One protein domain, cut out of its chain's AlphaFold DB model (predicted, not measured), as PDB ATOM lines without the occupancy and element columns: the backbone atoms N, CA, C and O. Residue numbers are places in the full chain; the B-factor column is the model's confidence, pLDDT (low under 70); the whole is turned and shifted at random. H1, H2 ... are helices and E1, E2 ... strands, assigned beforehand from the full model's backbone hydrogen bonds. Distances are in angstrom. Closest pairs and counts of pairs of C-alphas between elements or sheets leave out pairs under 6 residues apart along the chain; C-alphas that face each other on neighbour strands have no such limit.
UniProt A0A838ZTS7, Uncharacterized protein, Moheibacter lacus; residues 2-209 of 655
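What this domain is: This is residues 2 to 209 of the 655 residues of an uncharacterized protein of Moheibacter lacus (UniProt A0A838ZTS7). A twisted sheet of six antiparallel strands runs through the domain, with H1 and H4 over one face and H3 over part of the other. H5 packs on H1 on the side away from the sheet, and the short H2 grazes the sheet. The printed part has 208 residues in the order E1 E2 H1 E3 E4 E5 H2 H3 E6 H4 H5; the sheet's order is E2 E1 E3 E4 E5 E6. The class is mixed, helices and strands, with under half of the residues, 103 of 208, in named elements. It is compact, with a radius of gyration of the C-alphas of 16.4 A and spans of 45 by 43 by 31 A.

Where its parts are: E1, residues 6 to 15, begins at C-alpha 6 (131.116, 198.058, 214.246) and is 23.4 A long. E2 is residues 18 to 24, and H1 is residues 40 to 52, 19.3 A. E3, residues 83 to 93, is 31.8 A long and ends at C-alpha 93 (122.817, 200.339, 213.334). E4 is residues 96 to 105, 29.9 A, and E5 residues 110 to 116, 20.1 A. H2 is residues 136 to 139, H3 148 to 159, E6 162 to 166 and H4 169 to 178. H5, residues 190 to 203, 20.6 A, ends at C-alpha 203 (147.956, 195.409, 215.551).

How they stand to each other: E2 and E1 form a hairpin, with N 10 and O 23 at 2.9 A. E1 and E3 are antiparallel, with N 8 and O 89 at 2.8 A. E3, E4 and E5 form a meander, each strand the antiparallel neighbour of the one before; N 88 and O 100 are 2.8 A apart, N 103 and O 111 2.8 A. E6 is an edge strand beside E5, with N 166 and O 112 at 2.8 A. E2, H1 and E3 make a split strand-helix-strand unit, E1 between its strands, with a right-handed crossover. H1, at a height over the sheet of 9.0 A, runs across the strands, at 73 degrees to E3 on the local plane. H4, on the same face, runs along them at 10.3 A. H3 is on the opposite face; C-alphas 152 and 163 are its closest to E6, 5.2 A. These are three layers, helices on both faces of a sheet. H5 touches H1, closest C-alphas 48 and 200 at 6.1 A, at a shallow tilt of 24 degrees, opposite ways. Every O i to N i+4 pair is within hydrogen-bond range in H3, H4 and H5; H1 has 8 of 9, and H2 is too short for one.

The domain as a whole: The C-alphas of Lys 2 and Lys 79, the two farthest apart, are 50.7 A apart. The printed part has no cut. The links E2 to H1, H1 to E3, E5 to H2 and H4 to H5 are long. The mean pLDDT of the printed part is 82.6; residues 2 to 3, 36 to 37, 60 to 66, 77 to 80 and 201 to 209 are under 70.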
ATOM      1  N   LYS A   2     129.210 210.036 212.576       40.56
ATOM      2  CA  LYS A   2     129.098 209.087 211.458       40.56
ATOM      3  C   LYS A   2     129.162 207.682 212.063       40.56
ATOM      4  O   LYS A   2     130.208 207.302 212.582       40.56
ATOM      5  N   ASP A   3     128.036 206.973 212.071       62.12
ATOM      6  CA  ASP A   3     127.937 205.621 212.617       62.12
ATOM      7  C   ASP A   3     128.581 204.642 211.635       62.12
ATOM      8  O   ASP A   3     127.944 204.088 210.742       62.12
ATOM      9  N   TYR A   4     129.903 204.496 211.745       74.44
ATOM     10  CA  TYR A   4     130.617 203.446 211.031       74.44
ATOM     11  C   TYR A   4     130.154 202.074 211.538       74.44
ATOM     12  O   TYR A   4     129.932 201.930 212.746       74.44
ATOM     13  N   PRO A   5     130.050 201.063 210.652       84.00
ATOM     14  CA  PRO A   5     129.712 199.710 211.070       84.00
ATOM     15  C   PRO A   5     130.734 199.197 212.087       84.00
ATOM     16  O   PRO A   5     131.939 199.387 211.910       84.00
ATOM     17  N   ARG A   6     130.265 198.547 213.152       88.69
ATOM     18  CA  ARG A   6     131.116 198.058 214.246       88.69
ATOM     19  C   ARG A   6     131.109 196.541 214.279       88.69
ATOM     20  O   ARG A   6     130.088 195.915 214.025       88.69
ATOM     21  N   ILE A   7     132.238 195.934 214.623       91.94
ATOM     22  CA  ILE A   7     132.276 194.496 214.899       91.94
ATOM     23  C   ILE A   7     131.653 194.282 216.279       91.94
ATOM     24  O   ILE A   7     132.184 194.781 217.266       91.94
ATOM     25  N   LYS A   8     130.528 193.565 216.340       92.75
ATOM     26  CA  LYS A   8     129.802 193.271 217.584       92.75
ATOM     27  C   LYS A   8     130.277 191.985 218.244       92.75
ATOM     28  O   LYS A   8     130.403 191.924 219.464       92.75
ATOM     29  N   ARG A   9     130.501 190.944 217.442       94.56
ATOM     30  CA  ARG A   9     130.870 189.610 217.923       94.56
ATOM     31  C   ARG A   9     131.755 188.901 216.909       94.56
ATOM     32  O   ARG A   9     131.451 188.964 215.722       94.56
ATOM     33  N   LEU A  10     132.788 188.206 217.375       95.12
ATOM     34  CA  LEU A  10     133.552 187.213 216.618       95.12
ATOM     35  C   LEU A  10     133.207 185.818 217.143       95.12
ATOM     36  O   LEU A  10     133.387 185.550 218.325       95.12
ATOM     37  N   SER A  11     132.776 184.931 216.262       95.56
ATOM     38  CA  SER A  11     132.381 183.564 216.587       95.56
ATOM     39  C   SER A  11     133.306 182.574 215.890       95.56
ATOM     40  O   SER A  11     133.640 182.750 214.713       95.56
ATOM     41  N   THR A  12     133.734 181.536 216.605       94.31
ATOM     42  CA  THR A  12     134.664 180.520 216.097       94.31
ATOM     43  C   THR A  12     134.144 179.113 216.360       94.31
ATOM     44  O   THR A  12     133.704 178.819 217.469       94.31
ATOM     45  N   LEU A  13     134.222 178.244 215.348       93.00
ATOM     46  CA  LEU A  13     133.880 176.821 215.424       93.00
ATOM     47  C   LEU A  13     135.016 175.972 214.853       93.00
ATOM     48  O   LEU A  13     135.544 176.289 213.791       93.00
ATOM     49  N   GLY A  14     135.383 174.878 215.514       88.69
ATOM     50  CA  GLY A  14     136.396 173.935 215.033       88.69
ATOM     51  C   GLY A  14     137.809 174.520 214.888       88.69
ATOM     52  O   GLY A  14     138.604 173.985 214.118       88.69
ATOM     53  N   ILE A  15     138.148 175.605 215.599       90.62
ATOM     54  CA  ILE A  15     139.475 176.251 215.547       90.62
ATOM     55  C   ILE A  15     140.325 175.865 216.772       90.62
ATOM     56  O   ILE A  15     139.835 175.804 217.900       90.62
ATOM     57  N   ILE A  16     141.622 175.604 216.579       85.00
ATOM     58  CA  ILE A  16     142.557 175.253 217.666       85.00
ATOM     59  C   ILE A  16     142.589 176.378 218.718       85.00
ATOM     60  O   ILE A  16     142.680 177.547 218.374       85.00
ATOM     61  N   HIS A  17     142.509 176.034 220.009       85.25
ATOM     62  CA  HIS A  17     142.363 176.962 221.154       85.25
ATOM     63  C   HIS A  17     141.070 177.804 221.190       85.25
ATOM     64  O   HIS A  17     140.711 178.289 222.259       85.25
ATOM     65  N   HIS A  18     140.336 177.908 220.082       87.75
ATOM     66  CA  HIS A  18     139.098 178.678 219.932       87.75
ATOM     67  C   HIS A  18     137.972 177.773 219.402       87.75
ATOM     68  O   HIS A  18     137.355 178.059 218.377       87.75
ATOM     69  N   GLN A  19     137.756 176.636 220.075       86.81
ATOM     70  CA  GLN A  19     136.971 175.520 219.533       86.81
ATOM     71  C   GLN A  19     135.536 175.911 219.206       86.81
ATOM     72  O   GLN A  19     135.164 175.778 218.058       86.81
ATOM     73  N   ASN A  20     134.766 176.389 220.182       90.06
ATOM     74  CA  ASN A  20     133.379 176.822 220.029       90.06
ATOM     75  C   ASN A  20     133.182 178.022 220.963       90.06
ATOM     76  O   ASN A  20     132.875 177.835 222.140       90.06
ATOM     77  N   PHE A  21     133.457 179.235 220.478       91.06
ATOM     78  CA  PHE A  21     133.423 180.450 221.299       91.06
ATOM     79  C   PHE A  21     132.797 181.640 220.578       91.06
ATOM     80  O   PHE A  21     133.050 181.865 219.397       91.06
ATOM     81  N   ASP A  22     132.043 182.433 221.340       93.62
ATOM     82  CA  ASP A  22     131.512 183.736 220.948       93.62
ATOM     83  C   ASP A  22     132.232 184.839 221.744       93.62
ATOM     84  O   ASP A  22     132.081 184.952 222.959       93.62
ATOM     85  N   TYR A  23     133.031 185.658 221.059       92.81
ATOM     86  CA  TYR A  23     133.732 186.816 221.616       92.81
ATOM     87  C   TYR A  23     132.929 188.087 221.362       92.81
ATOM     88  O   TYR A  23     132.837 188.538 220.221       92.81
ATOM     89  N   GLU A  24     132.377 188.693 222.410       92.12
ATOM     90  CA  GLU A  24     131.672 189.974 222.305       92.12
ATOM     91  C   GLU A  24     132.645 191.151 222.359       92.12
ATOM     92  O   GLU A  24     133.537 191.206 223.206       92.12
ATOM     93  N   PHE A  25     132.490 192.087 221.424       90.56
ATOM     94  CA  PHE A  25     133.376 193.236 221.284       90.56
ATOM     95  C   PHE A  25     132.703 194.472 221.887       90.56
ATOM     96  O   PHE A  25     131.563 194.817 221.566       90.56
ATOM     97  N   SER A  26     133.433 195.162 222.759       86.56
ATOM     98  CA  SER A  26     133.058 196.484 223.254       86.56
ATOM     99  C   SER A  26     133.146 197.516 222.121       86.56
ATOM    100  O   SER A  26     134.125 197.500 221.369       86.56
ATOM    101  N   PRO A  27     132.194 198.467 222.027       79.50
ATOM    102  CA  PRO A  27     132.216 199.518 221.008       79.50
ATOM    103  C   PRO A  27     133.441 200.439 221.051       79.50
ATOM    104  O   PRO A  27     133.696 201.132 220.070       79.50
ATOM    105  N   PHE A  28     134.156 200.487 222.180       76.75
ATOM    106  CA  PHE A  28     135.319 201.357 222.366       76.75
ATOM    107  C   PHE A  28     136.644 200.587 222.329       76.75
ATOM    108  O   PHE A  28     137.532 200.920 221.550       76.75
ATOM    109  N   ARG A  29     136.790 199.548 223.163       80.06
ATOM    110  CA  ARG A  29     138.030 198.769 223.282       80.06
ATOM    111  C   ARG A  29     137.755 197.379 223.843       80.06
ATOM    112  O   ARG A  29     137.104 197.262 224.876       80.06
ATOM    113  N   THR A  30     138.307 196.355 223.193       81.12
ATOM    114  CA  THR A  30     138.276 194.959 223.659       81.12
ATOM    115  C   THR A  30     139.705 194.453 223.805       81.12
ATOM    116  O   THR A  30     140.441 194.422 222.822       81.12
ATOM    117  N   ASP A  31     140.096 194.063 225.018       82.00
ATOM    118  CA  ASP A  31     141.428 193.524 225.307       82.00
ATOM    119  C   ASP A  31     141.370 191.996 225.463       82.00
ATOM    120  O   ASP A  31     140.631 191.473 226.296       82.00
ATOM    121  N   PHE A  32     142.185 191.268 224.694       79.69
ATOM    122  CA  PHE A  32     142.332 189.814 224.832       79.69
ATOM    123  C   PHE A  32     143.491 189.480 225.776       79.69
ATOM    124  O   PHE A  32     144.663 189.558 225.399       79.69
ATOM    125  N   VAL A  33     143.166 189.084 227.009       78.56
ATOM    126  CA  VAL A  33     144.136 188.762 228.069       78.56
ATOM    127  C   VAL A  33     144.224 187.245 228.280       78.56
ATOM    128  O   VAL A  33     143.258 186.516 228.082       78.56
ATOM    129  N   GLY A  34     145.406 186.751 228.651       71.38
ATOM    130  CA  GLY A  34     145.686 185.324 228.841       71.38
ATOM    131  C   GLY A  34     147.187 185.038 228.866       71.38
ATOM    132  O   GLY A  34     147.984 185.883 228.453       71.38
ATOM    133  N   GLU A  35     147.590 183.864 229.343       71.94
ATOM    134  CA  GLU A  35     149.002 183.461 229.384       71.94
ATOM    135  C   GLU A  35     149.593 183.244 227.975       71.94
ATOM    136  O   GLU A  35     148.885 183.152 226.963       71.94
ATOM    137  N   GLY A  36     150.924 183.193 227.884       69.75
ATOM    138  CA  GLY A  36     151.615 182.864 226.638       69.75
ATOM    139  C   GLY A  36     151.219 181.467 226.153       69.75
ATOM    140  O   GLY A  36     151.395 180.492 226.870       69.75
ATOM    141  N   GLY A  37     150.678 181.367 224.935       67.12
ATOM    142  CA  GLY A  37     150.174 180.103 224.378       67.12
ATOM    143  C   GLY A  37     148.654 179.912 224.464       67.12
ATOM    144  O   GLY A  37     148.142 178.996 223.833       67.12
ATOM    145  N   ALA A  38     147.913 180.815 225.117       72.56
ATOM    146  CA  ALA A  38     146.448 180.754 225.236       72.56
ATOM    147  C   ALA A  38     145.662 181.063 223.936       72.56
ATOM    148  O   ALA A  38     144.453 181.250 223.976       72.56
ATOM    149  N   GLY A  39     146.328 181.178 222.781       74.00
ATOM    150  CA  GLY A  39     145.668 181.463 221.499       74.00
ATOM    151  C   GLY A  39     145.431 182.945 221.170       74.00
ATOM    152  O   GLY A  39     144.999 183.238 220.068       74.00
ATOM    153  N   LYS A  40     145.807 183.911 222.025       78.88
ATOM    154  CA  LYS A  40     145.557 185.363 221.818       78.88
ATOM    155  C   LYS A  40     145.864 185.892 220.407       78.88
ATOM    156  O   LYS A  40     145.030 186.545 219.790       78.88
ATOM    157  N   SER A  41     147.045 185.585 219.865       76.69
ATOM    158  CA  SER A  41     147.442 186.037 218.518       76.69
ATOM    159  C   SER A  41     146.610 185.404 217.396       76.69
ATOM    160  O   SER A  41     146.550 185.954 216.300       76.69
ATOM    161  N   MET A  42     145.963 184.264 217.660       84.00
ATOM    162  CA  MET A  42     145.097 183.589 216.697       84.00
ATOM    163  C   MET A  42     143.836 184.404 216.410       84.00
ATOM    164  O   MET A  42     143.351 184.383 215.291       84.00
ATOM    165  N   ILE A  43     143.349 185.204 217.357       85.81
ATOM    166  CA  ILE A  43     142.193 186.080 217.127       85.81
ATOM    167  C   ILE A  43     142.499 187.104 216.024       85.81
ATOM    168  O   ILE A  43     141.690 187.302 215.119       85.81
ATOM    169  N   SER A  44     143.702 187.688 216.030       81.69
ATOM    170  CA  SER A  44     144.129 188.572 214.940       81.69
ATOM    171  C   SER A  44     144.365 187.820 213.632       81.69
ATOM    172  O   SER A  44     144.087 188.381 212.572       81.69
ATOM    173  N   ASP A  45     144.865 186.578 213.689       86.12
ATOM    174  CA  ASP A  45     144.980 185.718 212.507       86.12
ATOM    175  C   ASP A  45     143.589 185.505 211.865       86.12
ATOM    176  O   ASP A  45     143.438 185.619 210.650       86.12
ATOM    177  N   LEU A  46     142.559 185.241 212.676       89.38
ATOM    178  CA  LEU A  46     141.186 185.009 212.218       89.38
ATOM    179  C   LEU A  46     140.549 186.270 211.628       89.38
ATOM    180  O   LEU A  46     139.957 186.200 210.554       89.38
ATOM    181  N   LEU A  47     140.713 187.432 212.271       88.75
ATOM    182  CA  LEU A  47     140.241 188.706 211.714       88.75
ATOM    183  C   LEU A  47     140.922 189.022 210.378       88.75
ATOM    184  O   LEU A  47     140.258 189.439 209.430       88.75
ATOM    185  N   GLN A  48     142.230 188.762 210.271       87.00
ATOM    186  CA  GLN A  48     142.949 188.898 209.006       87.00
ATOM    187  C   GLN A  48     142.341 187.975 207.944       87.00
ATOM    188  O   GLN A  48     142.023 188.445 206.855       87.00
ATOM    189  N   LEU A  49     142.116 186.695 208.258       89.31
ATOM    190  CA  LEU A  49     141.537 185.721 207.328       89.31
ATOM    191  C   LEU A  49     140.145 186.105 206.831       89.31
ATOM    192  O   LEU A  49     139.874 185.945 205.644       89.31
ATOM    193  N   ILE A  50     139.287 186.624 207.710       90.88
ATOM    194  CA  ILE A  50     137.949 187.094 207.335       90.88
ATOM    195  C   ILE A  50     138.058 188.279 206.367       90.88
ATOM    196  O   ILE A  50     137.348 188.316 205.369       90.88
ATOM    197  N   CYS A  51     138.966 189.228 206.614       87.69
ATOM    198  CA  CYS A  51     139.057 190.445 205.807       87.69
ATOM    199  C   CYS A  51     139.841 190.301 204.492       87.69
ATOM    200  O   CYS A  51     139.488 190.976 203.530       87.69
ATOM    201  N   VAL A  52     140.917 189.500 204.445       84.62
ATOM    202  CA  VAL A  52     141.824 189.413 203.272       84.62
ATOM    203  C   VAL A  52     141.806 188.054 202.569       84.62
ATOM    204  O   VAL A  52     142.351 187.910 201.469       84.62
ATOM    205  N   GLY A  53     141.200 187.044 203.195       85.19
ATOM    206  CA  GLY A  53     141.208 185.663 202.725       85.19
ATOM    207  C   GLY A  53     142.551 184.946 202.920       85.19
ATOM    208  O   GLY A  53     143.531 185.479 203.437       85.19
ATOM    209  N   THR A  54     142.618 183.690 202.474       83.69
ATOM    210  CA  THR A  54     143.780 182.807 202.695       83.69
ATOM    211  C   THR A  54     145.005 183.134 201.839       83.69
ATOM    212  O   THR A  54     146.113 182.747 202.204       83.69
ATOM    213  N   LYS A  55     144.843 183.843 200.711       79.44
ATOM    214  CA  LYS A  55     145.926 184.070 199.732       79.44
ATOM    215  C   LYS A  55     147.026 185.014 200.217       79.44
ATOM    216  O   LYS A  55     148.183 184.779 199.894       79.44
ATOM    217  N   ALA A  56     146.672 186.045 200.981       78.56
ATOM    218  CA  ALA A  56     147.627 186.991 201.571       78.56
ATOM    219  C   ALA A  56     147.677 186.915 203.093       78.56
ATOM    220  O   ALA A  56     148.125 187.844 203.766       78.56
ATOM    221  N   PHE A  57     147.214 185.797 203.645       81.94
ATOM    222  CA  PHE A  57     147.318 185.537 205.066       81.94
ATOM    223  C   PHE A  57     148.787 185.431 205.492       81.94
ATOM    224  O   PHE A  57     149.555 184.642 204.936       81.94
ATOM    225  N   HIS A  58     149.156 186.188 206.523       75.56
ATOM    226  CA  HIS A  58     150.491 186.184 207.108       75.56
ATOM    227  C   HIS A  58     150.379 186.262 208.629       75.56
ATOM    228  O   HIS A  58     150.056 187.318 209.179       75.56
ATOM    229  N   SER A  59     150.719 185.167 209.316       71.19
ATOM    230  CA  SER A  59     150.600 185.138 210.775       71.19
ATOM    231  C   SER A  59     151.552 186.151 211.450       71.19
ATOM    232  O   SER A  59     152.738 186.213 211.097       71.19
ATOM    233  N   PRO A  60     151.093 186.960 212.427       60.59
ATOM    234  CA  PRO A  60     151.899 187.955 213.139       60.59
ATOM    235  C   PRO A  60     153.044 187.370 213.960       60.59
ATOM    236  O   PRO A  60     154.082 188.011 214.140       60.59
ATOM    237  N   THR A  61     152.889 186.151 214.456       59.09
ATOM    238  CA  THR A  61     153.824 185.510 215.389       59.09
ATOM    239  C   THR A  61     154.800 184.576 214.677       59.09
ATOM    240  O   THR A  61     154.389 183.628 214.010       59.09
ATOM    241  N   LYS A  62     156.109 184.789 214.882       54.78
ATOM    242  CA  LYS A  62     157.163 183.836 214.493       54.78
ATOM    243  C   LYS A  62     157.168 182.647 215.467       54.78
ATOM    244  O   LYS A  62     158.020 182.568 216.343       54.78
ATOM    245  N   SER A  63     156.199 181.741 215.360       51.56
ATOM    246  CA  SER A  63     156.314 180.426 216.003       51.56
ATOM    247  C   SER A  63     157.357 179.566 215.279       51.56
ATOM    248  O   SER A  63     157.651 179.789 214.106       51.56
ATOM    249  N   THR A  64     157.889 178.545 215.953       50.16
ATOM    250  CA  THR A  64     158.895 177.589 215.439       50.16
ATOM    251  C   THR A  64     158.474 176.863 214.151       50.16
ATOM    252  O   THR A  64     159.317 176.290 213.465       50.16
ATOM    253  N   ARG A  65     157.183 176.908 213.787       55.22
ATOM    254  CA  ARG A  65     156.649 176.556 212.463       55.22
ATOM    255  C   ARG A  65     155.681 177.652 211.985       55.22
ATOM    256  O   ARG A  65     154.924 178.165 212.815       55.22
ATOM    257  N   PRO A  66     155.676 178.013 210.688       62.25
ATOM    258  CA  PRO A  66     154.739 178.997 210.151       62.25
ATOM    259  C   PRO A  66     153.308 178.452 210.212       62.25
ATOM    260  O   PRO A  66     153.029 177.380 209.670       62.25
ATOM    261  N   ARG A  67     152.402 179.187 210.869       72.75
ATOM    262  CA  ARG A  67     150.969 178.862 210.878       72.75
ATOM    263  C   ARG A  67     150.392 179.105 209.488       72.75
ATOM    264  O   ARG A  67     150.595 180.172 208.915       72.75
ATOM    265  N   LYS A  68     149.679 178.117 208.952       81.31
ATOM    266  CA  LYS A  68     148.923 178.210 207.692       81.31
ATOM    267  C   LYS A  68     147.433 177.983 207.972       81.31
ATOM    268  O   LYS A  68     147.138 177.252 208.916       81.31
ATOM    269  N   PRO A  69     146.498 178.495 207.154       81.56
ATOM    270  CA  PRO A  69     145.060 178.405 207.445       81.56
ATOM    271  C   PRO A  69     144.562 176.977 207.749       81.56
ATOM    272  O   PRO A  69     143.901 176.750 208.755       81.56
ATOM    273  N   HIS A  70     144.999 175.973 206.979       81.56
ATOM    274  CA  HIS A  70     144.641 174.558 207.194       81.56
ATOM    275  C   HIS A  70     145.215 173.926 208.474       81.56
ATOM    276  O   HIS A  70     144.796 172.842 208.880       81.56
ATOM    277  N   THR A  71     146.216 174.559 209.094       82.50
ATOM    278  CA  THR A  71     146.782 174.120 210.382       82.50
ATOM    279  C   THR A  71     146.032 174.698 211.578       82.50
ATOM    280  O   THR A  71     146.358 174.334 212.698       82.50
ATOM    281  N   MET A  72     145.068 175.599 211.356       85.06
ATOM    282  CA  MET A  72     144.294 176.255 212.418       85.06
ATOM    283  C   MET A  72     143.001 175.500 212.751       85.06
ATOM    284  O   MET A  72     142.408 175.750 213.794       85.06
ATOM    285  N   VAL A  73     142.585 174.574 211.884       86.19
ATOM    286  CA  VAL A  73     141.417 173.711 212.092       86.19
ATOM    287  C   VAL A  73     141.777 172.585 213.064       86.19
ATOM    288  O   VAL A  73     142.826 171.947 212.922       86.19
ATOM    289  N   LEU A  74     140.918 172.350 214.058       84.94
ATOM    290  CA  LEU A  74     141.055 171.265 215.025       84.94
ATOM    291  C   LEU A  74     140.933 169.920 214.303       84.94
ATOM    292  O   LEU A  74     139.962 169.695 213.590       84.94
ATOM    293  N   ARG A  75     141.918 169.034 214.485       81.25
ATOM    294  CA  ARG A  75     141.929 167.721 213.832       81.25
ATOM    295  C   ARG A  75     141.389 166.635 214.750       81.25
ATOM    296  O   ARG A  75     141.834 166.548 215.895       81.25
ATOM    297  N   THR A  76     140.488 165.799 214.248       74.44
ATOM    298  CA  THR A  76     140.020 164.598 214.949       74.44
ATOM    299  C   THR A  76     140.829 163.370 214.522       74.44
ATOM    300  O   THR A  76     141.411 163.327 213.436       74.44
ATOM    301  N   GLU A  77     140.934 162.362 215.393       57.78
ATOM    302  CA  GLU A  77     141.617 161.106 215.059       57.78
ATOM    303  C   GLU A  77     140.758 160.288 214.075       57.78
ATOM    304  O   GLU A  77     139.947 159.451 214.460       57.78
ATOM    305  N   GLY A  78     140.906 160.560 212.775       59.03
ATOM    306  CA  GLY A  78     140.164 159.904 211.698       59.03
ATOM    307  C   GLY A  78     140.691 160.267 210.305       59.03
ATOM    308  O   GLY A  78     141.492 161.180 210.144       59.03
ATOM    309  N   LYS A  79     140.259 159.542 209.263       55.09
ATOM    310  CA  LYS A  79     140.633 159.809 207.851       55.09
ATOM    311  C   LYS A  79     139.744 160.870 207.166       55.09
ATOM    312  O   LYS A  79     139.696 160.913 205.939       55.09
ATOM    313  N   GLY A  80     139.003 161.666 207.937       63.34
ATOM    314  CA  GLY A  80     138.075 162.681 207.428       63.34
ATOM    315  C   GLY A  80     138.723 164.054 207.239       63.34
ATOM    316  O   GLY A  80     139.813 164.314 207.745       63.34
ATOM    317  N   THR A  81     138.035 164.939 206.515       72.00
ATOM    318  CA  THR A  81     138.380 166.364 206.447       72.00
ATOM    319  C   THR A  81     137.671 167.090 207.586       72.00
ATOM    320  O   THR A  81     136.461 167.291 207.526       72.00
ATOM    321  N   ASP A  82     138.414 167.490 208.617       85.88
ATOM    322  CA  ASP A  82     137.884 168.378 209.656       85.88
ATOM    323  C   ASP A  82     137.668 169.793 209.110       85.88
ATOM    324  O   ASP A  82     138.399 170.238 208.211       85.88
ATOM    325  N   MET A  83     136.694 170.501 209.683       89.38
ATOM    326  CA  MET A  83     136.249 171.819 209.241       89.38
ATOM    327  C   MET A  83     136.133 172.812 210.398       89.38
ATOM    328  O   MET A  83     135.889 172.428 211.541       89.38
ATOM    329  N   GLY A  84     136.283 174.095 210.084       91.12
ATOM    330  CA  GLY A  84     136.112 175.183 211.032       91.12
ATOM    331  C   GLY A  84     135.545 176.445 210.390       91.12
ATOM    332  O   GLY A  84     135.641 176.654 209.179       91.12
ATOM    333  N   TYR A  85     134.969 177.298 211.228       93.88
ATOM    334  CA  TYR A  85     134.432 178.601 210.864       93.88
ATOM    335  C   TYR A  85     135.018 179.685 211.756       93.88
ATOM    336  O   TYR A  85     135.203 179.490 212.957       93.88
ATOM    337  N   ALA A  86     135.241 180.853 211.170       94.81
ATOM    338  CA  ALA A  86     135.397 182.094 211.908       94.81
ATOM    339  C   ALA A  86     134.573 183.175 211.217       94.81
ATOM    340  O   ALA A  86     134.729 183.400 210.017       94.81
ATOM    341  N   PHE A  87     133.683 183.829 211.952       96.06
ATOM    342  CA  PHE A  87     132.819 184.862 211.395       96.06
ATOM    343  C   PHE A  87     132.573 185.985 212.384       96.06
ATOM    344  O   PHE A  87     132.621 185.788 213.595       96.06
ATOM    345  N   ILE A  88     132.307 187.172 211.856       96.19
ATOM    346  CA  ILE A  88     131.986 188.351 212.643       96.19
ATOM    347  C   ILE A  88     130.575 188.834 212.336       96.19
ATOM    348  O   ILE A  88     130.162 188.887 211.178       96.19
ATOM    349  N   ASN A  89     129.863 189.226 213.387       95.44
ATOM    350  CA  ASN A  89     128.630 189.994 213.286       95.44
ATOM    351  C   ASN A  89     129.000 191.481 213.250       95.44
ATOM    352  O   ASN A  89     129.601 191.999 214.194       95.44
ATOM    353  N   ILE A  90     128.647 192.157 212.164       93.75
ATOM    354  CA  ILE A  90     128.858 193.585 211.945       93.75
ATOM    355  C   ILE A  90     127.548 194.308 212.229       93.75
ATOM    356  O   ILE A  90     126.567 194.114 211.515       93.75
ATOM    357  N   GLU A  91     127.544 195.158 213.246       92.12
ATOM    358  CA  GLU A  91     126.431 196.029 213.604       92.12
ATOM    359  C   GLU A  91     126.469 197.296 212.739       92.12
ATOM    360  O   GLU A  91     127.415 198.085 212.800       92.12
ATOM    361  N   LYS A  92     125.455 197.462 211.888       88.69
ATOM    362  CA  LYS A  92     125.278 198.608 210.981       88.69
ATOM    363  C   LYS A  92     124.582 199.783 211.662       88.69
ATOM    364  O   LYS A  92     124.965 200.928 211.454       88.69
ATOM    365  N   ALA A  93     123.569 199.461 212.451       84.81
ATOM    366  CA  ALA A  93     122.817 200.339 213.334       84.81
ATOM    367  C   ALA A  93     122.381 199.499 214.542       84.81
ATOM    368  O   ALA A  93     122.548 198.278 214.526       84.81
ATOM    369  N   GLU A  94     121.833 200.134 215.576       84.94
ATOM    370  CA  GLU A  94     121.432 199.445 216.806       84.94
ATOM    371  C   GLU A  94     120.539 198.227 216.504       84.94
ATOM    372  O   GLU A  94     119.468 198.354 215.907       84.94
ATOM    373  N   ASN A  95     121.006 197.033 216.888       87.25
ATOM    374  CA  ASN A  95     120.340 195.747 216.634       87.25
ATOM    375  C   ASN A  95     120.104 195.404 215.147       87.25
ATOM    376  O   ASN A  95     119.142 194.711 214.816       87.25
ATOM    377  N   GLN A  96     120.975 195.865 214.245       91.75
ATOM    378  CA  GLN A  96     120.969 195.510 212.823       91.75
ATOM    379  C   GLN A  96     122.320 194.927 212.402       91.75
ATOM    380  O   GLN A  96     123.321 195.643 212.345       91.75
ATOM    381  N   TYR A  97     122.340 193.635 212.067       93.75
ATOM    382  CA  TYR A  97     123.557 192.855 211.867       93.75
ATOM    383  C   TYR A  97     123.715 192.322 210.440       93.75
ATOM    384  O   TYR A  97     122.751 191.950 209.776       93.75
ATOM    385  N   LEU A  98     124.964 192.243 209.991       93.88
ATOM    386  CA  LEU A  98     125.410 191.473 208.830       93.88
ATOM    387  C   LEU A  98     126.490 190.505 209.288       93.88
ATOM    388  O   LEU A  98     127.318 190.874 210.118       93.88
ATOM    389  N   VAL A  99     126.540 189.300 208.730       95.25
ATOM    390  CA  VAL A  99     127.614 188.358 209.063       95.25
ATOM    391  C   VAL A  99     128.548 188.198 207.884       95.25
ATOM    392  O   VAL A  99     128.112 187.956 206.761       95.25
ATOM    393  N   ILE A 100     129.843 188.307 208.155       95.38
ATOM    394  CA  ILE A 100     130.892 187.968 207.198       95.38
ATOM    395  C   ILE A 100     131.850 186.988 207.859       95.38
ATOM    396  O   ILE A 100     132.141 187.100 209.049       95.38
ATOM    397  N   GLY A 101     132.353 186.023 207.106       94.56
ATOM    398  CA  GLY A 101     133.214 185.010 207.692       94.56
ATOM    399  C   GLY A 101     134.002 184.213 206.680       94.56
ATOM    400  O   GLY A 101     133.920 184.430 205.471       94.56
ATOM    401  N   ILE A 102     134.765 183.268 207.210       94.00
ATOM    402  CA  ILE A 102     135.545 182.308 206.453       94.00
ATOM    403  C   ILE A 102     135.307 180.892 206.981       94.00
ATOM    404  O   ILE A 102     135.312 180.634 208.183       94.00
ATOM    405  N   TYR A 103     135.086 179.982 206.043       93.81
ATOM    406  CA  TYR A 103     135.076 178.540 206.225       93.81
ATOM    407  C   TYR A 103     136.456 177.991 205.872       93.81
ATOM    408  O   TYR A 103     137.023 178.379 204.847       93.81
ATOM    409  N   LEU A 104     136.985 177.096 206.702       91.69
ATOM    410  CA  LEU A 104     138.306 176.491 206.556       91.69
ATOM    411  C   LEU A 104     138.213 174.973 206.685       91.69
ATOM    412  O   LEU A 104     137.567 174.456 207.592       91.69
ATOM    413  N   GLU A 105     138.945 174.262 205.838       90.31
ATOM    414  CA  GLU A 105     139.127 172.819 205.942       90.31
ATOM    415  C   GLU A 105     140.579 172.460 206.254       90.31
ATOM    416  O   GLU A 105     141.533 173.089 205.781       90.31
ATOM    417  N   SER A 106     140.759 171.364 206.986       85.25
ATOM    418  CA  SER A 106     142.070 170.746 207.222       85.25
ATOM    419  C   SER A 106     142.776 170.291 205.929       85.25
ATOM    420  O   SER A 106     144.002 170.135 205.933       85.25
ATOM    421  N   SER A 107     142.026 170.138 204.828       83.44
ATOM    422  CA  SER A 107     142.494 169.845 203.462       83.44
ATOM    423  C   SER A 107     143.175 171.038 202.771       83.44
ATOM    424  O   SER A 107     143.970 170.841 201.852       83.44
ATOM    425  N   GLY A 108     142.901 172.271 203.212       79.75
ATOM    426  CA  GLY A 108     143.345 173.501 202.548       79.75
ATOM    427  C   GLY A 108     142.249 174.284 201.831       79.75
ATOM    428  O   GLY A 108     142.506 175.433 201.473       79.75
ATOM    429  N   THR A 109     141.048 173.723 201.658       85.56
ATOM    430  CA  THR A 109     139.906 174.456 201.091       85.56
ATOM    431  C   THR A 109     139.498 175.602 202.013       85.56
ATOM    432  O   THR A 109     139.440 175.443 203.234       85.56
ATOM    433  N   SER A 110     139.187 176.762 201.434       88.81
ATOM    434  CA  SER A 110     138.655 177.898 202.184       88.81
ATOM    435  C   SER A 110     137.633 178.674 201.371       88.81
ATOM    436  O   SER A 110     137.913 179.002 200.219       88.81
ATOM    437  N   ASN A 111     136.510 179.037 201.984       91.12
ATOM    438  CA  ASN A 111     135.475 179.852 201.350       91.12
ATOM    439  C   ASN A 111     135.128 181.037 202.246       91.12
ATOM    440  O   ASN A 111     134.778 180.841 203.406       91.12
ATOM    441  N   MET A 112     135.178 182.256 201.715       92.00
ATOM    442  CA  MET A 112     134.599 183.405 202.419       92.00
ATOM    443  C   MET A 112     133.097 183.414 202.186       92.00
ATOM    444  O   MET A 112     132.639 182.983 201.128       92.00
ATOM    445  N   PHE A 113     132.327 183.905 203.142       94.38
ATOM    446  CA  PHE A 113     130.879 183.967 203.021       94.38
ATOM    447  C   PHE A 113     130.306 185.232 203.649       94.38
ATOM    448  O   PHE A 113     130.941 185.879 204.486       94.38
ATOM    449  N   ILE A 114     129.100 185.574 203.207       94.44
ATOM    450  CA  ILE A 114     128.288 186.676 203.722       94.44
ATOM    451  C   ILE A 114     126.887 186.126 203.995       94.44
ATOM    452  O   ILE A 114     126.351 185.383 203.168       94.44
ATOM    453  N   ILE A 115     126.304 186.505 205.132       94.38
ATOM    454  CA  ILE A 115     124.904 186.246 205.482       94.38
ATOM    455  C   ILE A 115     124.188 187.582 205.667       94.38
ATOM    456  O   ILE A 115     124.692 188.478 206.352       94.38
ATOM    457  N   GLN A 116     123.013 187.697 205.059       93.50
ATOM    458  CA  GLN A 116     122.128 188.858 205.142       93.50
ATOM    459  C   GLN A 116     120.657 188.425 205.031       93.50
ATOM    460  O   GLN A 116     120.375 187.267 204.725       93.50
ATOM    461  N   ASP A 117     119.731 189.362 205.240       91.75
ATOM    462  CA  ASP A 117     118.287 189.148 205.030       91.75
ATOM    463  C   ASP A 117     117.899 189.199 203.536       91.75
ATOM    464  O   ASP A 117     116.890 188.655 203.101       91.75
ATOM    465  N   GLY A 118     118.717 189.873 202.716       86.56
ATOM    466  CA  GLY A 118     118.474 190.055 201.286       86.56
ATOM    467  C   GLY A 118     118.932 188.883 200.408       86.56
ATOM    468  O   GLY A 118     119.920 188.212 200.689       86.56
ATOM    469  N   ASN A 119     118.273 188.710 199.259       84.44
ATOM    470  CA  ASN A 119     118.611 187.660 198.287       84.44
ATOM    471  C   ASN A 119     119.671 188.080 197.241       84.44
ATOM    472  O   ASN A 119     120.119 187.234 196.467       84.44
ATOM    473  N   ASN A 120     120.050 189.365 197.160       84.88
ATOM    474  CA  ASN A 120     120.965 189.875 196.127       84.88
ATOM    475  C   ASN A 120     122.384 190.115 196.677       84.88
ATOM    476  O   ASN A 120     122.548 190.790 197.688       84.88
ATOM    477  N   PHE A 121     123.394 189.575 195.988       86.38
ATOM    478  CA  PHE A 121     124.819 189.677 196.327       86.38
ATOM    479  C   PHE A 121     125.669 190.191 195.150       86.38
ATOM    480  O   PHE A 121     126.858 189.878 195.047       86.38
ATOM    481  N   ASP A 122     125.073 190.961 194.239       84.31
ATOM    482  CA  ASP A 122     125.804 191.651 193.176       84.31
ATOM    483  C   ASP A 122     126.738 192.718 193.760       84.31
ATOM    484  O   ASP A 122     126.433 193.339 194.781       84.31
ATOM    485  N   THR A 123     127.872 192.981 193.102       78.88
ATOM    486  CA  THR A 123     128.937 193.824 193.676       78.88
ATOM    487  C   THR A 123     128.497 195.241 194.025       78.88
ATOM    488  O   THR A 123     129.074 195.831 194.930       78.88
ATOM    489  N   ASP A 124     127.490 195.776 193.336       77.38
ATOM    490  CA  ASP A 124     127.043 197.166 193.481       77.38
ATOM    491  C   ASP A 124     125.795 197.298 194.378       77.38
ATOM    492  O   ASP A 124     125.234 198.384 194.514       77.38
ATOM    493  N   THR A 125     125.352 196.201 195.004       80.12
ATOM    494  CA  THR A 125     124.161 196.189 195.865       80.12
ATOM    495  C   THR A 125     124.487 196.442 197.334       80.12
ATOM    496  O   THR A 125     125.544 196.062 197.848       80.12
ATOM    497  N   GLN A 126     123.557 197.110 198.019       85.94
ATOM    498  CA  GLN A 126     123.627 197.304 199.463       85.94
ATOM    499  C   GLN A 126     123.086 196.066 200.181       85.94
ATOM    500  O   GLN A 126     121.971 195.623 199.903       85.94
ATOM    501  N   LEU A 127     123.879 195.523 201.101       90.38
ATOM    502  CA  LEU A 127     123.513 194.373 201.919       90.38
ATOM    503  C   LEU A 127     122.456 194.770 202.957       90.38
ATOM    504  O   LEU A 127     122.582 195.809 203.610       90.38
ATOM    505  N   ILE A 128     121.447 193.918 203.142       91.31
ATOM    506  CA  ILE A 128     120.310 194.164 204.038       91.31
ATOM    507  C   ILE A 128     120.565 193.490 205.399       91.31
ATOM    508  O   ILE A 128     120.626 192.258 205.465       91.31
ATOM    509  N   PRO A 129     120.733 194.257 206.491       91.69
ATOM    510  CA  PRO A 129     120.980 193.689 207.811       91.69
ATOM    511  C   PRO A 129     119.724 193.041 208.415       91.69
ATOM    512  O   PRO A 129     118.605 193.440 208.108       91.69
ATOM    513  N   PHE A 130     119.915 192.095 209.336       93.19
ATOM    514  CA  PHE A 130     118.859 191.407 210.089       93.19
ATOM    515  C   PHE A 130     118.995 191.644 211.601       93.19
ATOM    516  O   PHE A 130     120.060 192.015 212.090       93.19
ATOM    517  N   SER A 131     117.924 191.434 212.374       90.81
ATOM    518  CA  SER A 131     117.904 191.798 213.805       90.81
ATOM    519  C   SER A 131     118.436 190.735 214.775       90.81
ATOM    520  O   SER A 131     118.616 191.018 215.958       90.81
ATOM    521  N   LYS A 132     118.681 189.505 214.310       90.69
ATOM    522  CA  LYS A 132     119.189 188.407 215.150       90.69
ATOM    523  C   LYS A 132     120.720 188.442 215.200       90.69
ATOM    524  O   LYS A 132     121.354 188.559 214.165       90.69
ATOM    525  N   LEU A 133     121.324 188.288 216.375       91.12
ATOM    526  CA  LEU A 133     122.776 188.123 216.501       91.12
ATOM    527  C   LEU A 133     123.132 186.633 216.365       91.12
ATOM    528  O   LEU A 133     122.711 185.845 217.212       91.12
ATOM    529  N   LEU A 134     123.872 186.242 215.319       93.19
ATOM    530  CA  LEU A 134     124.241 184.833 215.107       93.19
ATOM    531  C   LEU A 134     125.419 184.435 216.000       93.19
ATOM    532  O   LEU A 134     126.349 185.221 216.202       93.19
ATOM    533  N   GLY A 135     125.389 183.211 216.518       92.31
ATOM    534  CA  GLY A 135     126.453 182.639 217.346       92.31
ATOM    535  C   GLY A 135     126.835 181.225 216.924       92.31
ATOM    536  O   GLY A 135     126.396 180.717 215.890       92.31
ATOM    537  N   VAL A 136     127.657 180.575 217.745       92.06
ATOM    538  CA  VAL A 136     128.159 179.215 217.485       92.06
ATOM    539  C   VAL A 136     127.030 178.198 217.286       92.06
ATOM    540  O   VAL A 136     127.122 177.329 216.423       92.06
ATOM    541  N   GLU A 137     125.940 178.315 218.044       90.31
ATOM    542  CA  GLU A 137     124.812 177.381 217.973       90.31
ATOM    543  C   GLU A 137     124.090 177.393 216.619       90.31
ATOM    544  O   GLU A 137     123.583 176.356 216.202       90.31
ATOM    545  N   ASP A 138     124.102 178.514 215.890       91.19
ATOM    546  CA  ASP A 138     123.447 178.632 214.579       91.19
ATOM    547  C   ASP A 138     124.228 177.915 213.449       91.19
ATOM    548  O   ASP A 138     123.730 177.784 212.332       91.19
ATOM    549  N   PHE A 139     125.459 177.453 213.718       92.12
ATOM    550  CA  PHE A 139     126.369 176.833 212.741       92.12
ATOM    551  C   PHE A 139     126.614 175.333 212.996       92.12
ATOM    552  O   PHE A 139     127.403 174.699 212.285       92.12
ATOM    553  N   GLN A 140     125.934 174.739 213.981       89.06
ATOM    554  CA  GLN A 140     126.084 173.328 214.344       89.06
ATOM    555  C   GLN A 140     124.743 172.664 214.683       89.06
ATOM    556  O   GLN A 140     123.795 173.309 215.119       89.06
ATOM    557  N   LYS A 141     124.680 171.336 214.560       84.56
ATOM    558  CA  LYS A 141     123.560 170.516 215.046       84.56
ATOM    559  C   LYS A 141     124.090 169.331 215.832       84.56
ATOM    560  O   LYS A 141     124.906 168.570 215.326       84.56
ATOM    561  N   ASN A 142     123.610 169.162 217.066       78.69
ATOM    562  CA  ASN A 142     124.068 168.116 217.991       78.69
ATOM    563  C   ASN A 142     125.606 168.086 218.148       78.69
ATOM    564  O   ASN A 142     126.198 167.010 218.158       78.69
ATOM    565  N   ASN A 143     126.241 169.261 218.241       78.06
ATOM    566  CA  ASN A 143     127.701 169.462 218.290       78.06
ATOM    567  C   ASN A 143     128.483 169.050 217.025       78.06
ATOM    568  O   ASN A 143     129.712 169.005 217.060       78.06
ATOM    569  N   THR A 144     127.805 168.793 215.904       84.94
ATOM    570  CA  THR A 144     128.438 168.590 214.595       84.94
ATOM    571  C   THR A 144     128.311 169.858 213.755       84.94
ATOM    572  O   THR A 144     127.206 170.365 213.559       84.94
ATOM    573  N   ILE A 145     129.439 170.367 213.263       87.88
ATOM    574  CA  ILE A 145     129.520 171.580 212.435       87.88
ATOM    575  C   ILE A 145     128.937 171.302 211.039       87.88
ATOM    576  O   ILE A 145     129.254 170.277 210.436       87.88
ATOM    577  N   TYR A 146     128.121 172.221 210.511       89.25
ATOM    578  CA  TYR A 146     127.584 172.105 209.151       89.25
ATOM    579  C   TYR A 146     128.659 172.371 208.078       89.25
ATOM    580  O   TYR A 146     129.287 173.436 208.100       89.25
ATOM    581  N   PRO A 147     128.842 171.493 207.073       89.81
ATOM    582  CA  PRO A 147     129.599 171.818 205.863       89.81
ATOM    583  C   PRO A 147     129.033 173.060 205.160       89.81
ATOM    584  O   PRO A 147     127.831 173.299 205.214       89.81
ATOM    585  N   ILE A 148     129.855 173.828 204.436       90.56
ATOM    586  CA  ILE A 148     129.439 175.129 203.862       90.56
ATOM    587  C   ILE A 148     128.176 175.068 202.987       90.56
ATOM    588  O   ILE A 148     127.396 176.015 202.980       90.56
ATOM    589  N   ASN A 149     127.942 173.970 202.264       89.94
ATOM    590  CA  ASN A 149     126.734 173.815 201.446       89.94
ATOM    591  C   ASN A 149     125.494 173.508 202.302       89.94
ATOM    592  O   ASN A 149     124.452 174.117 202.087       89.94
ATOM    593  N   GLU A 150     125.627 172.644 203.311       90.31
ATOM    594  CA  GLU A 150     124.545 172.348 204.262       90.31
ATOM    595  C   GLU A 150     124.227 173.557 205.144       90.31
ATOM    596  O   GLU A 150     123.068 173.807 205.461       90.31
ATOM    597  N   LEU A 151     125.242 174.356 205.491       91.19
ATOM    598  CA  LEU A 151     125.063 175.602 206.222       91.19
ATOM    599  C   LEU A 151     124.186 176.572 205.425       91.19
ATOM    600  O   LEU A 151     123.273 177.159 205.993       91.19
ATOM    601  N   LYS A 152     124.415 176.732 204.115       91.12
ATOM    602  CA  LYS A 152     123.575 177.610 203.281       91.12
ATOM    603  C   LYS A 152     122.108 177.198 203.322       91.12
ATOM    604  O   LYS A 152     121.243 178.052 203.496       91.12
ATOM    605  N   GLU A 153     121.842 175.900 203.207       90.56
ATOM    606  CA  GLU A 153     120.485 175.360 203.301       90.56
ATOM    607  C   GLU A 153     119.896 175.544 204.704       90.56
ATOM    608  O   GLU A 153     118.734 175.920 204.836       90.56
ATOM    609  N   HIS A 154     120.690 175.339 205.758       90.62
ATOM    610  CA  HIS A 154     120.259 175.533 207.141       90.62
ATOM    611  C   HIS A 154     119.888 176.991 207.434       90.62
ATOM    612  O   HIS A 154     118.815 177.254 207.974       90.62
ATOM    613  N   ILE A 155     120.738 177.940 207.039       90.50
ATOM    614  CA  ILE A 155     120.503 179.377 207.228       90.50
ATOM    615  C   ILE A 155     119.237 179.821 206.475       90.50
ATOM    616  O   ILE A 155     118.402 180.525 207.046       90.50
ATOM    617  N   GLN A 156     119.033 179.328 205.250       89.38
ATOM    618  CA  GLN A 156     117.839 179.637 204.461       89.38
ATOM    619  C   GLN A 156     116.565 179.023 205.054       89.38
ATOM    620  O   GLN A 156     115.559 179.717 205.190       89.38
ATOM    621  N   ASN A 157     116.592 177.742 205.429       88.88
ATOM    622  CA  ASN A 157     115.393 177.018 205.858       88.88
ATOM    623  C   ASN A 157     114.998 177.307 207.313       88.88
ATOM    624  O   ASN A 157     113.809 177.351 207.622       88.88
ATOM    625  N   ASN A 158     115.972 177.492 208.210       87.44
ATOM    626  CA  ASN A 158     115.712 177.625 209.646       87.44
ATOM    627  C   ASN A 158     115.738 179.076 210.129       87.44
ATOM    628  O   ASN A 158     114.997 179.412 211.050       87.44
ATOM    629  N   LEU A 159     116.592 179.924 209.546       84.81
ATOM    630  CA  LEU A 159     116.742 181.322 209.966       84.81
ATOM    631  C   LEU A 159     116.073 182.310 209.008       84.81
ATOM    632  O   LEU A 159     115.952 183.476 209.362       84.81
ATOM    633  N   SER A 160     115.584 181.850 207.847       86.81
ATOM    634  CA  SER A 160     115.020 182.703 206.787       86.81
ATOM    635  C   SER A 160     115.993 183.782 206.289       86.81
ATOM    636  O   SER A 160     115.558 184.833 205.837       86.81
ATOM    637  N   LEU A 161     117.302 183.519 206.364       91.81
ATOM    638  CA  LEU A 161     118.365 184.411 205.889       91.81
ATOM    639  C   LEU A 161     119.071 183.784 204.685       91.81
ATOM    640  O   LEU A 161     119.053 182.567 204.522       91.81
ATOM    641  N   THR A 162     119.779 184.575 203.884       91.25
ATOM    642  CA  THR A 162     120.532 184.054 202.736       91.25
ATOM    643  C   THR A 162     122.029 184.072 202.997       91.25
ATOM    644  O   THR A 162     122.593 185.084 203.408       91.25
ATOM    645  N   CYS A 163     122.687 182.942 202.722       92.06
ATOM    646  CA  CYS A 163     124.134 182.768 202.831       92.06
ATOM    647  C   CYS A 163     124.740 182.467 201.454       92.06
ATOM    648  O   CYS A 163     124.361 181.499 200.791       92.06
ATOM    649  N   VAL A 164     125.727 183.261 201.035       92.06
ATOM    650  CA  VAL A 164     126.496 183.024 199.803       92.06
ATOM    651  C   VAL A 164     127.974 182.919 200.147       92.06
ATOM    652  O   VAL A 164     128.472 183.647 201.002       92.06
ATOM    653  N   SER A 165     128.673 181.990 199.488       91.06
ATOM    654  CA  SER A 165     130.106 181.778 199.681       91.06
ATOM    655  C   SER A 165     130.882 181.865 198.372       91.06
ATOM    656  O   SER A 165     130.377 181.481 197.315       91.06
ATOM    657  N   TRP A 166     132.121 182.346 198.459       89.06
ATOM    658  CA  TRP A 166     133.044 182.532 197.347       89.06
ATOM    659  C   TRP A 166     134.403 181.903 197.652       89.06
ATOM    660  O   TRP A 166     135.002 182.141 198.701       89.06
ATOM    661  N   GLU A 167     134.930 181.175 196.670       79.56
ATOM    662  CA  GLU A 167     136.309 180.676 196.674       79.56
ATOM    663  C   GLU A 167     137.303 181.766 196.204       79.56
ATOM    664  O   GLU A 167     138.457 181.824 196.631       79.56
ATOM    665  N   ARG A 168     136.855 182.682 195.326       77.25
ATOM    666  CA  ARG A 168     137.646 183.822 194.824       77.25
ATOM    667  C   ARG A 168     137.324 185.106 195.590       77.25
ATOM    668  O   ARG A 168     136.169 185.491 195.715       77.25
ATOM    669  N   THR A 169     138.370 185.805 196.024       80.06
ATOM    670  CA  THR A 169     138.306 186.972 196.922       80.06
ATOM    671  C   THR A 169     137.814 188.275 196.274       80.06
ATOM    672  O   THR A 169     137.367 189.163 196.992       80.06
ATOM    673  N   SER A 170     137.871 188.428 194.943       83.38
ATOM    674  CA  SER A 170     137.623 189.722 194.274       83.38
ATOM    675  C   SER A 170     136.204 190.257 194.478       83.38
ATOM    676  O   SER A 170     136.035 191.415 194.852       83.38
ATOM    677  N   ASN A 171     135.187 189.415 194.267       85.50
ATOM    678  CA  ASN A 171     133.785 189.827 194.392       85.50
ATOM    679  C   ASN A 171     133.430 190.083 195.858       85.50
ATOM    680  O   ASN A 171     132.804 191.090 196.165       85.50
ATOM    681  N   TYR A 172     133.905 189.212 196.751       89.50
ATOM    682  CA  TYR A 172     133.743 189.358 198.193       89.50
ATOM    683  C   TYR A 172     134.295 190.707 198.687       89.50
ATOM    684  O   TYR A 172     133.551 191.494 199.266       89.50
ATOM    685  N   HIS A 173     135.553 191.041 198.377       90.12
ATOM    686  CA  HIS A 173     136.156 192.312 198.798       90.12
ATOM    687  C   HIS A 173     135.443 193.538 198.221       90.12
ATOM    688  O   HIS A 173     135.280 194.529 198.932       90.12
ATOM    689  N   LYS A 174     134.978 193.463 196.968       87.94
ATOM    690  CA  LYS A 174     134.239 194.563 196.340       87.94
ATOM    691  C   LYS A 174     132.884 194.802 197.015       87.94
ATOM    692  O   LYS A 174     132.545 195.948 197.294       87.94
ATOM    693  N   ILE A 175     132.154 193.732 197.355       89.06
ATOM    694  CA  ILE A 175     130.900 193.821 198.124       89.06
ATOM    695  C   ILE A 175     131.160 194.466 199.492       89.06
ATOM    696  O   ILE A 175     130.428 195.375 199.886       89.06
ATOM    697  N   LEU A 176     132.209 194.042 200.209       89.88
ATOM    698  CA  LEU A 176     132.543 194.604 201.521       89.88
ATOM    699  C   LEU A 176     132.927 196.088 201.453       89.88
ATOM    700  O   LEU A 176     132.518 196.860 202.320       89.88
ATOM    701  N   PHE A 177     133.692 196.495 200.440       88.06
ATOM    702  CA  PHE A 177     134.084 197.892 200.244       88.06
ATOM    703  C   PHE A 177     132.880 198.782 199.909       88.06
ATOM    704  O   PHE A 177     132.652 199.782 200.587       88.06
ATOM    705  N   ASN A 178     132.048 198.379 198.944       88.31
ATOM    706  CA  ASN A 178     130.855 199.140 198.551       88.31
ATOM    707  C   ASN A 178     129.836 199.274 199.691       88.31
ATOM    708  O   ASN A 178     129.092 200.251 199.766       88.31
ATOM    709  N   ASN A 179     129.839 198.317 200.617       87.94
ATOM    710  CA  ASN A 179     129.033 198.363 201.826       87.94
ATOM    711  C   ASN A 179     129.744 199.041 203.002       87.94
ATOM    712  O   ASN A 179     129.271 198.905 204.123       87.94
ATOM    713  N   ASN A 180     130.847 199.771 202.815       86.06
ATOM    714  CA  ASN A 180     131.594 200.448 203.887       86.06
ATOM    715  C   ASN A 180     131.974 199.520 205.064       86.06
ATOM    716  O   ASN A 180     132.057 199.969 206.206       86.06
ATOM    717  N   ILE A 181     132.133 198.216 204.811       87.12
ATOM    718  CA  ILE A 181     132.630 197.243 205.794       87.12
ATOM    719  C   ILE A 181     134.160 197.251 205.785       87.12
ATOM    720  O   ILE A 181     134.785 197.208 206.841       87.12
ATOM    721  N   LEU A 182     134.763 197.337 204.596       85.12
ATOM    722  CA  LEU A 182     136.195 197.574 204.435       85.12
ATOM    723  C   LEU A 182     136.444 199.035 204.034       85.12
ATOM    724  O   LEU A 182     135.750 199.539 203.153       85.12
ATOM    725  N   PRO A 183     137.447 199.708 204.624       78.94
ATOM    726  CA  PRO A 183     137.750 201.105 204.311       78.94
ATOM    727  C   PRO A 183     138.485 201.290 202.972       78.94
ATOM    728  O   PRO A 183     138.565 202.406 202.470       78.94
ATOM    729  N   ILE A 184     139.056 200.221 202.404       80.81
ATOM    730  CA  ILE A 184     139.846 200.242 201.164       80.81
ATOM    731  C   ILE A 184     139.387 199.089 200.270       80.81
ATOM    732  O   ILE A 184     139.130 197.986 200.757       80.81
ATOM    733  N   ASP A 185     139.318 199.327 198.961       81.94
ATOM    734  CA  ASP A 185     138.993 198.292 197.985       81.94
ATOM    735  C   ASP A 185     140.171 197.319 197.797       81.94
ATOM    736  O   ASP A 185     141.171 197.608 197.128       81.94
ATOM    737  N   LEU A 186     140.048 196.133 198.398       81.19
ATOM    738  CA  LEU A 186     141.045 195.062 198.308       81.19
ATOM    739  C   LEU A 186     140.916 194.217 197.027       81.19
ATOM    740  O   LEU A 186     141.661 193.250 196.859       81.19
ATOM    741  N   SER A 187     139.982 194.533 196.124       77.94
ATOM    742  CA  SER A 187     139.822 193.819 194.850       77.94
ATOM    743  C   SER A 187     140.789 194.299 193.754       77.94
ATOM    744  O   SER A 187     141.035 193.564 192.798       77.94
ATOM    745  N   LEU A 188     141.372 195.497 193.909       71.75
ATOM    746  CA  LEU A 188     142.097 196.205 192.845       71.75
ATOM    747  C   LEU A 188     143.550 195.749 192.630       71.75
ATOM    748  O   LEU A 188     144.015 195.713 191.493       71.75
ATOM    749  N   ASN A 189     144.303 195.444 193.695       73.06
ATOM    750  CA  ASN A 189     145.738 195.149 193.604       73.06
ATOM    751  C   ASN A 189     146.175 194.123 194.665       73.06
ATOM    752  O   ASN A 189     145.810 194.213 195.835       73.06
ATOM    753  N   THR A 190     147.018 193.161 194.286       72.88
ATOM    754  CA  THR A 190     147.605 192.204 195.238       72.88
ATOM    755  C   THR A 190     148.492 192.896 196.272       72.88
ATOM    756  O   THR A 190     148.474 192.506 197.433       72.88
ATOM    757  N   LYS A 191     149.191 193.979 195.900       73.38
ATOM    758  CA  LYS A 191     150.005 194.768 196.839       73.38
ATOM    759  C   LYS A 191     149.166 195.482 197.900       73.38
ATOM    760  O   LYS A 191     149.600 195.559 199.043       73.38
ATOM    761  N   THR A 192     147.983 196.003 197.555       73.38
ATOM    762  CA  THR A 192     147.110 196.658 198.548       73.38
ATOM    763  C   THR A 192     146.535 195.635 199.518       73.38
ATOM    764  O   THR A 192     146.478 195.893 200.716       73.38
ATOM    765  N   LEU A 193     146.200 194.449 199.016       78.12
ATOM    766  CA  LEU A 193     145.744 193.312 199.804       78.12
ATOM    767  C   LEU A 193     146.850 192.763 200.738       78.12
ATOM    768  O   LEU A 193     146.586 192.562 201.922       78.12
ATOM    769  N   ASP A 194     148.099 192.644 200.273       77.00
ATOM    770  CA  ASP A 194     149.257 192.297 201.118       77.00
ATOM    771  C   ASP A 194     149.564 193.380 202.166       77.00
ATOM    772  O   ASP A 194     149.867 193.070 203.321       77.00
ATOM    773  N   ASN A 195     149.482 194.660 201.795       72.56
ATOM    774  CA  ASN A 195     149.705 195.768 202.723       72.56
ATOM    775  C   ASN A 195     148.619 195.814 203.801       72.56
ATOM    776  O   ASN A 195     148.944 195.958 204.978       72.56
ATOM    777  N   TYR A 196     147.351 195.612 203.435       76.50
ATOM    778  CA  TYR A 196     146.245 195.555 204.389       76.50
ATOM    779  C   TYR A 196     146.370 194.360 205.342       76.50
ATOM    780  O   TYR A 196     146.182 194.509 206.550       76.50
ATOM    781  N   ALA A 197     146.793 193.195 204.837       74.69
ATOM    782  CA  ALA A 197     147.104 192.045 205.682       74.69
ATOM    783  C   ALA A 197     148.189 192.392 206.715       74.69
ATOM    784  O   ALA A 197     148.020 192.128 207.907       74.69
ATOM    785  N   LYS A 198     149.275 193.046 206.296       72.62
ATOM    786  CA  LYS A 198     150.346 193.468 207.206       72.62
ATOM    787  C   LYS A 198     149.929 194.585 208.178       72.62
ATOM    788  O   LYS A 198     150.453 194.620 209.287       72.62
ATOM    789  N   ILE A 199     148.978 195.453 207.817       71.88
ATOM    790  CA  ILE A 199     148.387 196.430 208.751       71.88
ATOM    791  C   ILE A 199     147.675 195.694 209.891       71.88
ATOM    792  O   ILE A 199     148.000 195.929 211.053       71.88
ATOM    793  N   ILE A 200     146.780 194.746 209.581       71.75
ATOM    794  CA  ILE A 200     146.115 193.920 210.608       71.75
ATOM    795  C   ILE A 200     147.159 193.160 211.439       71.75
ATOM    796  O   ILE A 200     147.063 193.098 212.662       71.75
ATOM    797  N   GLN A 201     148.202 192.640 210.787       68.50
ATOM    798  CA  GLN A 201     149.300 191.942 211.454       68.50
ATOM    799  C   GLN A 201     150.012 192.819 212.496       68.50
ATOM    800  O   GLN A 201     150.394 192.326 213.559       68.50
ATOM    801  N   ALA A 202     150.200 194.104 212.199       66.44
ATOM    802  CA  ALA A 202     150.894 195.038 213.071       66.44
ATOM    803  C   ALA A 202     150.130 195.302 214.379       66.44
ATOM    804  O   ALA A 202     150.761 195.426 215.425       66.44
ATOM    805  N   PHE A 203     148.792 195.276 214.351       63.56
ATOM    806  CA  PHE A 203     147.956 195.409 215.551       63.56
ATOM    807  C   PHE A 203     148.037 194.204 216.504       63.56
ATOM    808  O   PHE A 203     147.691 194.325 217.675       63.56
ATOM    809  N   SER A 204     148.519 193.043 216.043       61.78
ATOM    810  CA  SER A 204     148.656 191.842 216.881       61.78
ATOM    811  C   SER A 204     149.948 191.772 217.697       61.78
ATOM    812  O   SER A 204     150.038 190.928 218.594       61.78
ATOM    813  N   ARG A 205     150.987 192.545 217.358       58.88
ATOM    814  CA  ARG A 205     152.250 192.540 218.107       58.88
ATOM    815  C   ARG A 205     152.185 193.621 219.178       58.88
ATOM    816  O   ARG A 205     152.009 194.789 218.849       58.88
ATOM    817  N   GLU A 206     152.382 193.240 220.442       46.06
ATOM    818  CA  GLU A 206     152.815 194.197 221.464       46.06
ATOM    819  C   GLU A 206     154.043 194.927 220.901       46.06
ATOM    820  O   GLU A 206     155.051 194.298 220.581       46.06
ATOM    821  N   SER A 207     153.910 196.241 220.714       41.94
ATOM    822  CA  SER A 207     154.856 197.152 220.058       41.94
ATOM    823  C   SER A 207     155.096 196.913 218.554       41.94
ATOM    824  O   SER A 207     155.991 196.185 218.122       41.94
ATOM    825  N   LEU A 208     154.364 197.656 217.716       45.72
ATOM    826  CA  LEU A 208     155.021 198.298 216.577       45.72
ATOM    827  C   LEU A 208     156.162 199.135 217.167       45.72
ATOM    828  O   LEU A 208     155.910 200.060 217.933       45.72
ATOM    829  N   ASP A 209     157.406 198.782 216.864       42.41
ATOM    830  CA  ASP A 209     158.561 199.590 217.239       42.41
ATOM    831  C   ASP A 209     158.554 200.850 216.356       42.41
ATOM    832  O   ASP A 209     159.159 200.901 215.284       42.41
TER     833      ASP A 209